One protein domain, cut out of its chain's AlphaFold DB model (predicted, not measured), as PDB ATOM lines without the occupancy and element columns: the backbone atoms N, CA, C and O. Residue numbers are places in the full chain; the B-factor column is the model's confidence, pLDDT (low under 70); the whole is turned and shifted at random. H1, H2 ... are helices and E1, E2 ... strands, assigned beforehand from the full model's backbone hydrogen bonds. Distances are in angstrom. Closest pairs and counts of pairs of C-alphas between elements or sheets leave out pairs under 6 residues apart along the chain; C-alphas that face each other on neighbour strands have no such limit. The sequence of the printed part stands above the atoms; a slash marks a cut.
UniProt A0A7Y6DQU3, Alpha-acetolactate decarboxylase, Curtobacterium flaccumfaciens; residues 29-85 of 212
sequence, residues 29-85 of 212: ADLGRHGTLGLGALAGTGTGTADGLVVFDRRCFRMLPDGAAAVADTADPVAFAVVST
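What this domain is: This is residues 29 to 85 of the 212 residues of the protein "Alpha-acetolactate decarboxylase" of Curtobacterium flaccumfaciens (UniProt A0A7Y6DQU3). One strongly twisted sheet of five antiparallel strands curls over a short helix, H1, which lies at one face; the other face is bare of named helices. The loop between E1 and E2 makes one end of the longest axis, and the link from E4 to E5 crosses between the sheet's two edges on the side where H1 lies. The printed part has 57 residues, with one named helix and five named strands in the order H1 E1 E2 E3 E4 E5; the sheet runs E4 E3 E2 E1 E5, and the class is mostly strand. The whole is compact, with a radius of gyration of the C-alphas of 10.5 A, and elongated in outline, spanning 32 by 21 by 16 A.

Where its parts are: H1, residues 29 to 34, begins at C-alpha 29 at (-9.889, 30.281, 46.934) and is 9.2 A long. E1, residues 37 to 42, is 16.0 A long and starts at C-alpha 37 at (-4.986, 41.779, 52.368). E2, residues 52 to 56, is 13.3 A long, and E3, residues 59 to 63, is 12.9 A long. E4, residues 69 to 71, is 6.9 A long. E5, residues 78 to 84, is 15.8 A long and ends at C-alpha 84 at (-0.204, 39.225, 52.937).

How they stand to each other: H1 is on the sheet at a height of 8.1 A. It lies over none of the strands, but only just: dropped onto the local plane, 2 of its 6 C-alphas fall on E2 and 2 on E1. The closest C-alphas of H1 and E3 are those of Gly 32 and Arg 59, 6.1 A apart; those of H1 and E5 are His 34 and Val 83, 6.7 A apart. In H1, 1 of 2 O i to N i+4 pairs is within hydrogen-bond range. E1 to E4 form a meander, each strand the antiparallel neighbour of the one before, and E1 and E2, E2 and E3, and E3 and E4 are hairpins. Between E1 and E2, at 154 degrees, N 40 and O 53 are 2.9 A apart. Between E2 and E3, at 151 degrees, N 61 and O 54 are 2.8 A apart. Between E3 and E4, at 140 degrees, N 62 and O 70 are 2.7 A apart. E5 is the antiparallel neighbour of E1, at 177 degrees, with N 41 and O 80 2.8 A apart. The edge strands E4 and E5 are apart.

The domain as a whole: The two C-alphas farthest apart are those of Thr 47 and Thr 85, 32.8 A. From edge to edge, the strands' lines turn by 91 degrees. The printed part has no cut and no long link. The mean pLDDT of the printed part is 87.9; residues 44 to 50 are under 70.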
ATOM      1  N   ALA A  29      -9.866  31.017  45.668       94.12
ATOM      2  CA  ALA A  29      -9.889  30.281  46.934       94.12
ATOM      3  C   ALA A  29      -8.505  30.156  47.596       94.12
ATOM      4  O   ALA A  29      -8.410  30.131  48.824       94.12
ATOM      5  N   ASP A  30      -7.431  30.071  46.807       93.56
ATOM      6  CA  ASP A  30      -6.071  29.968  47.331       93.56
ATOM      7  C   ASP A  30      -5.606  31.300  47.928       93.56
ATOM      8  O   ASP A  30      -4.988  31.311  48.993       93.56
ATOM      9  N   LEU A  31      -5.970  32.434  47.322       93.56
ATOM     10  CA  LEU A  31      -5.608  33.760  47.840       93.56
ATOM     11  C   LEU A  31      -6.137  33.972  49.261       93.56
ATOM     12  O   LEU A  31      -5.381  34.347  50.158       93.56
ATOM     13  N   GLY A  32      -7.405  33.623  49.492       90.56
ATOM     14  CA  GLY A  32      -8.023  33.682  50.816       90.56
ATOM     15  C   GLY A  32      -7.385  32.733  51.837       90.56
ATOM     16  O   GLY A  32      -7.511  32.959  53.038       90.56
ATOM     17  N   ARG A  33      -6.656  31.688  51.423       92.56
ATOM     18  CA  ARG A  33      -5.877  30.818  52.332       92.56
ATOM     19  C   ARG A  33      -4.517  31.411  52.694       92.56
ATOM     20  O   ARG A  33      -4.033  31.158  53.795       92.56
ATOM     21  N   HIS A  34      -3.940  32.223  51.815       91.50
ATOM     22  CA  HIS A  34      -2.577  32.737  51.960       91.50
ATOM     23  C   HIS A  34      -2.490  34.186  52.457       91.50
ATOM     24  O   HIS A  34      -1.440  34.586  52.961       91.50
ATOM     25  N   GLY A  35      -3.575  34.961  52.402       92.31
ATOM     26  CA  GLY A  35      -3.575  36.314  52.948       92.31
ATOM     27  C   GLY A  35      -4.948  36.863  53.308       92.31
ATOM     28  O   GLY A  35      -5.993  36.315  52.963       92.31
ATOM     29  N   THR A  36      -4.918  37.963  54.052       95.25
ATOM     30  CA  THR A  36      -6.084  38.747  54.473       95.25
ATOM     31  C   THR A  36      -6.180  40.077  53.729       95.25
ATOM     32  O   THR A  36      -7.253  40.673  53.707       95.25
ATOM     33  N   LEU A  37      -5.090  40.524  53.103       94.94
ATOM     34  CA  LEU A  37      -4.986  41.779  52.368       94.94
ATOM     35  C   LEU A  37      -4.160  41.560  51.101       94.94
ATOM     36  O   LEU A  37      -3.159  40.840  51.144       94.94
ATOM     37  N   GLY A  38      -4.536  42.185  49.991       95.06
ATOM     38  CA  GLY A  38      -3.750  42.077  48.769       95.06
ATOM     39  C   GLY A  38      -4.399  42.662  47.527       95.06
ATOM     40  O   GLY A  38      -5.515  43.176  47.569       95.06
ATOM     41  N   LEU A  39      -3.675  42.544  46.420       95.12
ATOM     42  CA  LEU A  39      -4.084  42.982  45.090       95.12
ATOM     43  C   LEU A  39      -3.709  41.923  44.057       95.12
ATOM     44  O   LEU A  39      -2.774  41.147  44.265       95.12
ATOM     45  N   GLY A  40      -4.412  41.901  42.936       92.12
ATOM     46  CA  GLY A  40      -4.111  40.995  41.839       92.12
ATOM     47  C   GLY A  40      -4.983  41.239  40.621       92.12
ATOM     48  O   GLY A  40      -5.638  42.273  40.512       92.12
ATOM     49  N   ALA A  41      -4.999  40.264  39.725       90.81
ATOM     50  CA  ALA A  41      -5.872  40.230  38.567       90.81
ATOM     51  C   ALA A  41      -6.311  38.790  38.269       90.81
ATOM     52  O   ALA A  41      -5.540  37.837  38.439       90.81
ATOM     53  N   LEU A  42      -7.554  38.633  37.823       89.06
ATOM     54  CA  LEU A  42      -8.091  37.355  37.361       89.06
ATOM     55  C   LEU A  42      -7.536  37.017  35.973       89.06
ATOM     56  O   LEU A  42      -7.248  37.900  35.169       89.06
ATOM     57  N   ALA A  43      -7.377  35.731  35.671       84.62
ATOM     58  CA  ALA A  43      -7.020  35.310  34.324       84.62
ATOM     59  C   ALA A  43      -8.216  35.535  33.388       84.62
ATOM     60  O   ALA A  43      -9.314  35.035  33.632       84.62
ATOM     61  N   GLY A  44      -8.002  36.313  32.325       69.56
ATOM     62  CA  GLY A  44      -9.042  36.609  31.344       69.56
ATOM     63  C   GLY A  44      -9.488  35.356  30.586       69.56
ATOM     64  O   GLY A  44      -8.695  34.455  30.316       69.56
ATOM     65  N   THR A  45     -10.753  35.315  30.171       56.22
ATOM     66  CA  THR A  45     -11.337  34.187  29.421       56.22
ATOM     67  C   THR A  45     -11.065  34.238  27.909       56.22
ATOM     68  O   THR A  45     -11.766  33.588  27.138       56.22
ATOM     69  N   GLY A  46     -10.042  34.981  27.466       48.94
ATOM     70  CA  GLY A  46      -9.493  34.882  26.105       48.94
ATOM     71  C   GLY A  46      -9.683  36.078  25.163       48.94
ATOM     72  O   GLY A  46      -9.152  36.023  24.060       48.94
ATOM     73  N   THR A  47     -10.373  37.159  25.548       39.72
ATOM     74  CA  THR A  47     -10.605  38.308  24.632       39.72
ATOM     75  C   THR A  47     -10.644  39.695  25.297       39.72
ATOM     76  O   THR A  47     -11.147  40.637  24.691       39.72
ATOM     77  N   GLY A  48     -10.128  39.862  26.519       51.09
ATOM     78  CA  GLY A  48     -10.171  41.147  27.232       51.09
ATOM     79  C   GLY A  48      -9.034  41.336  28.236       51.09
ATOM     80  O   GLY A  48      -8.274  40.404  28.506       51.09
ATOM     81  N   THR A  49      -8.918  42.554  28.763       57.25
ATOM     82  CA  THR A  49      -8.003  42.920  29.854       57.25
ATOM     83  C   THR A  49      -8.358  42.131  31.115       57.25
ATOM     84  O   THR A  49      -9.523  41.820  31.349       57.25
ATOM     85  N   ALA A  50      -7.355  41.753  31.904       69.38
ATOM     86  CA  ALA A  50      -7.560  41.006  33.138       69.38
ATOM     87  C   ALA A  50      -8.328  41.855  34.169       69.38
ATOM     88  O   ALA A  50      -7.888  42.958  34.489       69.38
ATOM     89  N   ASP A  51      -9.437  41.331  34.705       83.06
ATOM     90  CA  ASP A  51     -10.199  42.009  35.760       83.06
ATOM     91  C   ASP A  51      -9.322  42.168  37.011       83.06
ATOM     92  O   ASP A  51      -8.770  41.187  37.523       83.06
ATOM     93  N   GLY A  52      -9.217  43.393  37.530       90.31
ATOM     94  CA  GLY A  52      -8.494  43.670  38.769       90.31
ATOM     95  C   GLY A  52      -9.136  42.983  39.978       90.31
ATOM     96  O   GLY A  52     -10.344  42.743  40.024       90.31
ATOM     97  N   LEU A  53      -8.327  42.677  40.986       93.62
ATOM     98  CA  LEU A  53      -8.749  42.004  42.208       93.62
ATOM     99  C   LEU A  53      -8.220  42.753  43.431       93.62
ATOM    100  O   LEU A  53      -7.028  43.041  43.521       93.62
ATOM    101  N   VAL A  54      -9.091  43.003  44.408       96.12
ATOM    102  CA  VAL A  54      -8.696  43.408  45.763       96.12
ATOM    103  C   VAL A  54      -9.031  42.294  46.743       96.12
ATOM    104  O   VAL A  54     -10.131  41.738  46.733       96.12
ATOM    105  N   VAL A  55      -8.072  41.958  47.598       96.88
ATOM    106  CA  VAL A  55      -8.250  41.003  48.687       96.88
ATOM    107  C   VAL A  55      -8.394  41.790  49.978       96.88
ATOM    108  O   VAL A  55      -7.508  42.561  50.348       96.88
ATOM    109  N   PHE A  56      -9.512  41.590  50.664       95.94
ATOM    110  CA  PHE A  56      -9.803  42.228  51.935       95.94
ATOM    111  C   PHE A  56     -10.526  41.262  52.868       95.94
ATOM    112  O   PHE A  56     -11.548  40.680  52.502       95.94
ATOM    113  N   ASP A  57      -9.995  41.094  54.076       93.94
ATOM    114  CA  ASP A  57     -10.503  40.158  55.083       93.94
ATOM    115  C   ASP A  57     -10.710  38.742  54.511       93.94
ATOM    116  O   ASP A  57     -11.757  38.111  54.657       93.94
ATOM    117  N   ARG A  58      -9.703  38.269  53.760       95.12
ATOM    118  CA  ARG A  58      -9.673  36.958  53.068       95.12
ATOM    119  C   ARG A  58     -10.731  36.778  51.974       95.12
ATOM    120  O   ARG A  58     -10.797  35.713  51.361       95.12
ATOM    121  N   ARG A  59     -11.540  37.801  51.700       96.38
ATOM    122  CA  ARG A  59     -12.504  37.836  50.599       96.38
ATOM    123  C   ARG A  59     -11.898  38.571  49.417       96.38
ATOM    124  O   ARG A  59     -11.172  39.545  49.593       96.38
ATOM    125  N   CYS A  60     -12.219  38.108  48.217       96.50
ATOM    126  CA  CYS A  60     -11.723  38.703  46.988       96.50
ATOM    127  C   CYS A  60     -12.865  39.421  46.268       96.50
ATOM    128  O   CYS A  60     -13.945  38.853  46.086       96.50
ATOM    129  N   PHE A  61     -12.615  40.664  45.875       96.25
ATOM    130  CA  PHE A  61     -13.554  41.494  45.137       96.25
ATOM    131  C   PHE A  61     -12.953  41.822  43.779       96.25
ATOM    132  O   PHE A  61     -11.833  42.329  43.689       96.25
ATOM    133  N   ARG A  62     -13.708  41.510  42.734       94.00
ATOM    134  CA  ARG A  62     -13.430  41.888  41.360       94.00
ATOM    135  C   ARG A  62     -13.705  43.378  41.187       94.00
ATOM    136  O   ARG A  62     -14.764  43.853  41.597       94.00
ATOM    137  N   MET A  63     -12.755  44.079  40.586       92.06
ATOM    138  CA  MET A  63     -12.876  45.467  40.154       92.06
ATOM    139  C   MET A  63     -13.519  45.475  38.769       92.06
ATOM    140  O   MET A  63     -12.967  44.886  37.841       92.06
ATOM    141  N   LEU A  64     -14.693  46.088  38.639       89.25
ATOM    142  CA  LEU A  64     -15.420  46.160  37.375       89.25
ATOM    143  C   LEU A  64     -15.077  47.454  36.610       89.25
ATOM    144  O   LEU A  64     -14.719  48.451  37.243       89.25
ATOM    145  N   PRO A  65     -15.215  47.471  35.268       84.69
ATOM    146  CA  PRO A  65     -14.883  48.630  34.428       84.69
ATOM    147  C   PRO A  65     -15.578  49.949  34.801       84.69
ATOM    148  O   PRO A  65     -15.030  51.033  34.631       84.69
ATOM    149  N   ASP A  66     -16.787  49.868  35.353       85.25
ATOM    150  CA  ASP A  66     -17.581  51.015  35.807       85.25
ATOM    151  C   ASP A  66     -17.229  51.475  37.239       85.25
ATOM    152  O   ASP A  66     -17.866  52.374  37.790       85.25
ATOM    153  N   GLY A  67     -16.203  50.877  37.851       90.19
ATOM    154  CA  GLY A  67     -15.789  51.112  39.233       90.19
ATOM    155  C   GLY A  67     -16.655  50.407  40.279       90.19
ATOM    156  O   GLY A  67     -16.486  50.665  41.475       90.19
ATOM    157  N   ALA A  68     -17.582  49.534  39.872       92.44
ATOM    158  CA  ALA A  68     -18.296  48.667  40.795       92.44
ATOM    159  C   ALA A  68     -17.401  47.520  41.297       92.44
ATOM    160  O   ALA A  68     -16.381  47.167  40.705       92.44
ATOM    161  N   ALA A  69     -17.795  46.929  42.422       94.50
ATOM    162  CA  ALA A  69     -17.157  45.753  42.992       94.50
ATOM    163  C   ALA A  69     -18.136  44.579  43.019       94.50
ATOM    164  O   ALA A  69     -19.282  44.724  43.447       94.50
ATOM    165  N   ALA A  70     -17.656  43.401  42.632       94.56
ATOM    166  CA  ALA A  70     -18.386  42.144  42.770       94.56
ATOM    167  C   ALA A  70     -17.546  41.130  43.546       94.56
ATOM    168  O   ALA A  70     -16.321  41.143  43.475       94.56
ATOM    169  N   VAL A  71     -18.181  40.226  44.291       96.44
ATOM    170  CA  VAL A  71     -17.452  39.111  44.915       96.44
ATOM    171  C   VAL A  71     -16.936  38.194  43.804       96.44
ATOM    172  O   VAL A  71     -17.715  37.793  42.944       96.44
ATOM    173  N   ALA A  72     -15.640  37.882  43.815       94.94
ATOM    174  CA  ALA A  72     -15.052  36.953  42.851       94.94
ATOM    175  C   ALA A  72     -15.441  35.502  43.180       94.94
ATOM    176  O   ALA A  72     -15.562  35.148  44.360       94.94
ATOM    177  N   ASP A  73     -15.622  34.663  42.157       94.06
ATOM    178  CA  ASP A  73     -15.919  33.249  42.375       94.06
ATOM    179  C   ASP A  73     -14.671  32.553  42.920       94.06
ATOM    180  O   ASP A  73     -13.554  32.788  42.467       94.06
ATOM    181  N   THR A  74     -14.843  31.670  43.899       94.31
ATOM    182  CA  THR A  74     -13.741  30.902  44.491       94.31
ATOM    183  C   THR A  74     -12.951  30.064  43.481       94.31
ATOM    184  O   THR A  74     -11.773  29.791  43.724       94.31
ATOM    185  N   ALA A  75     -13.582  29.664  42.376       92.38
ATOM    186  CA  ALA A  75     -12.981  28.903  41.290       92.38
ATOM    187  C   ALA A  75     -12.362  29.788  40.194       92.38
ATOM    188  O   ALA A  75     -11.711  29.243  39.301       92.38
ATOM    189  N   ASP A  76     -12.535  31.116  40.253       91.00
ATOM    190  CA  ASP A  76     -11.970  32.019  39.251       91.00
ATOM    191  C   ASP A  76     -10.435  31.867  39.218       91.00
ATOM    192  O   ASP A  76      -9.780  31.937  40.270       91.00
ATOM    193  N   PRO A  77      -9.839  31.655  38.030       89.94
ATOM    194  CA  PRO A  77      -8.396  31.570  37.884       89.94
ATOM    195  C   PRO A  77      -7.752  32.944  38.092       89.94
ATOM    196  O   PRO A  77      -8.275  33.974  37.672       89.94
ATOM    197  N   VAL A  78      -6.578  32.957  38.714       89.50
ATOM    198  CA  VAL A  78      -5.808  34.162  39.039       89.50
ATOM    199  C   VAL A  78      -4.605  34.247  38.105       89.50
ATOM    200  O   VAL A  78      -3.803  33.316  38.044       89.50
ATOM    201  N   ALA A  79      -4.464  35.366  37.390       88.00
ATOM    202  CA  ALA A  79      -3.301  35.624  36.541       88.00
ATOM    203  C   ALA A  79      -2.073  35.978  37.386       88.00
ATOM    204  O   ALA A  79      -0.980  35.459  37.171       88.00
ATOM    205  N   PHE A  80      -2.270  36.863  38.361       88.19
ATOM    206  CA  PHE A  80      -1.244  37.309  39.293       88.19
ATOM    207  C   PHE A  80      -1.899  37.858  40.560       88.19
ATOM    208  O   PHE A  80      -2.950  38.491  40.483       88.19
ATOM    209  N   ALA A  81      -1.275  37.658  41.719       91.56
ATOM    210  CA  ALA A  81      -1.659  38.348  42.942       91.56
ATOM    211  C   ALA A  81      -0.488  38.447  43.925       91.56
ATOM    212  O   ALA A  81       0.357  37.554  44.001       91.56
ATOM    213  N   VAL A  82      -0.507  39.503  44.735       92.94
ATOM    214  CA  VAL A  82       0.307  39.641  45.942       92.94
ATOM    215  C   VAL A  82      -0.644  39.729  47.122       92.94
ATOM    216  O   VAL A  82      -1.517  40.595  47.168       92.94
ATOM    217  N   VAL A  83      -0.478  38.823  48.082       94.19
ATOM    218  CA  VAL A  83      -1.276  38.797  49.309       94.19
ATOM    219  C   VAL A  83      -0.371  38.725  50.528       94.19
ATOM    220  O   VAL A  83       0.715  38.151  50.486       94.19
ATOM    221  N   SER A  84      -0.838  39.301  51.628       92.19
ATOM    222  CA  SER A  84      -0.204  39.225  52.937       92.19
ATOM    223  C   SER A  84      -1.230  38.785  53.971       92.19
ATOM    224  O   SER A  84      -2.392  39.200  53.926       92.19
ATOM    225  N   THR A  85      -0.812  37.954  54.927       92.38
ATOM    226  CA  THR A  85      -1.548  37.815  56.188       92.38
ATOM    227  C   THR A  85      -1.263  39.073  56.997       92.38
ATOM    228  O   THR A  85      -0.288  39.152  57.739       92.38
TER     229      THR A  85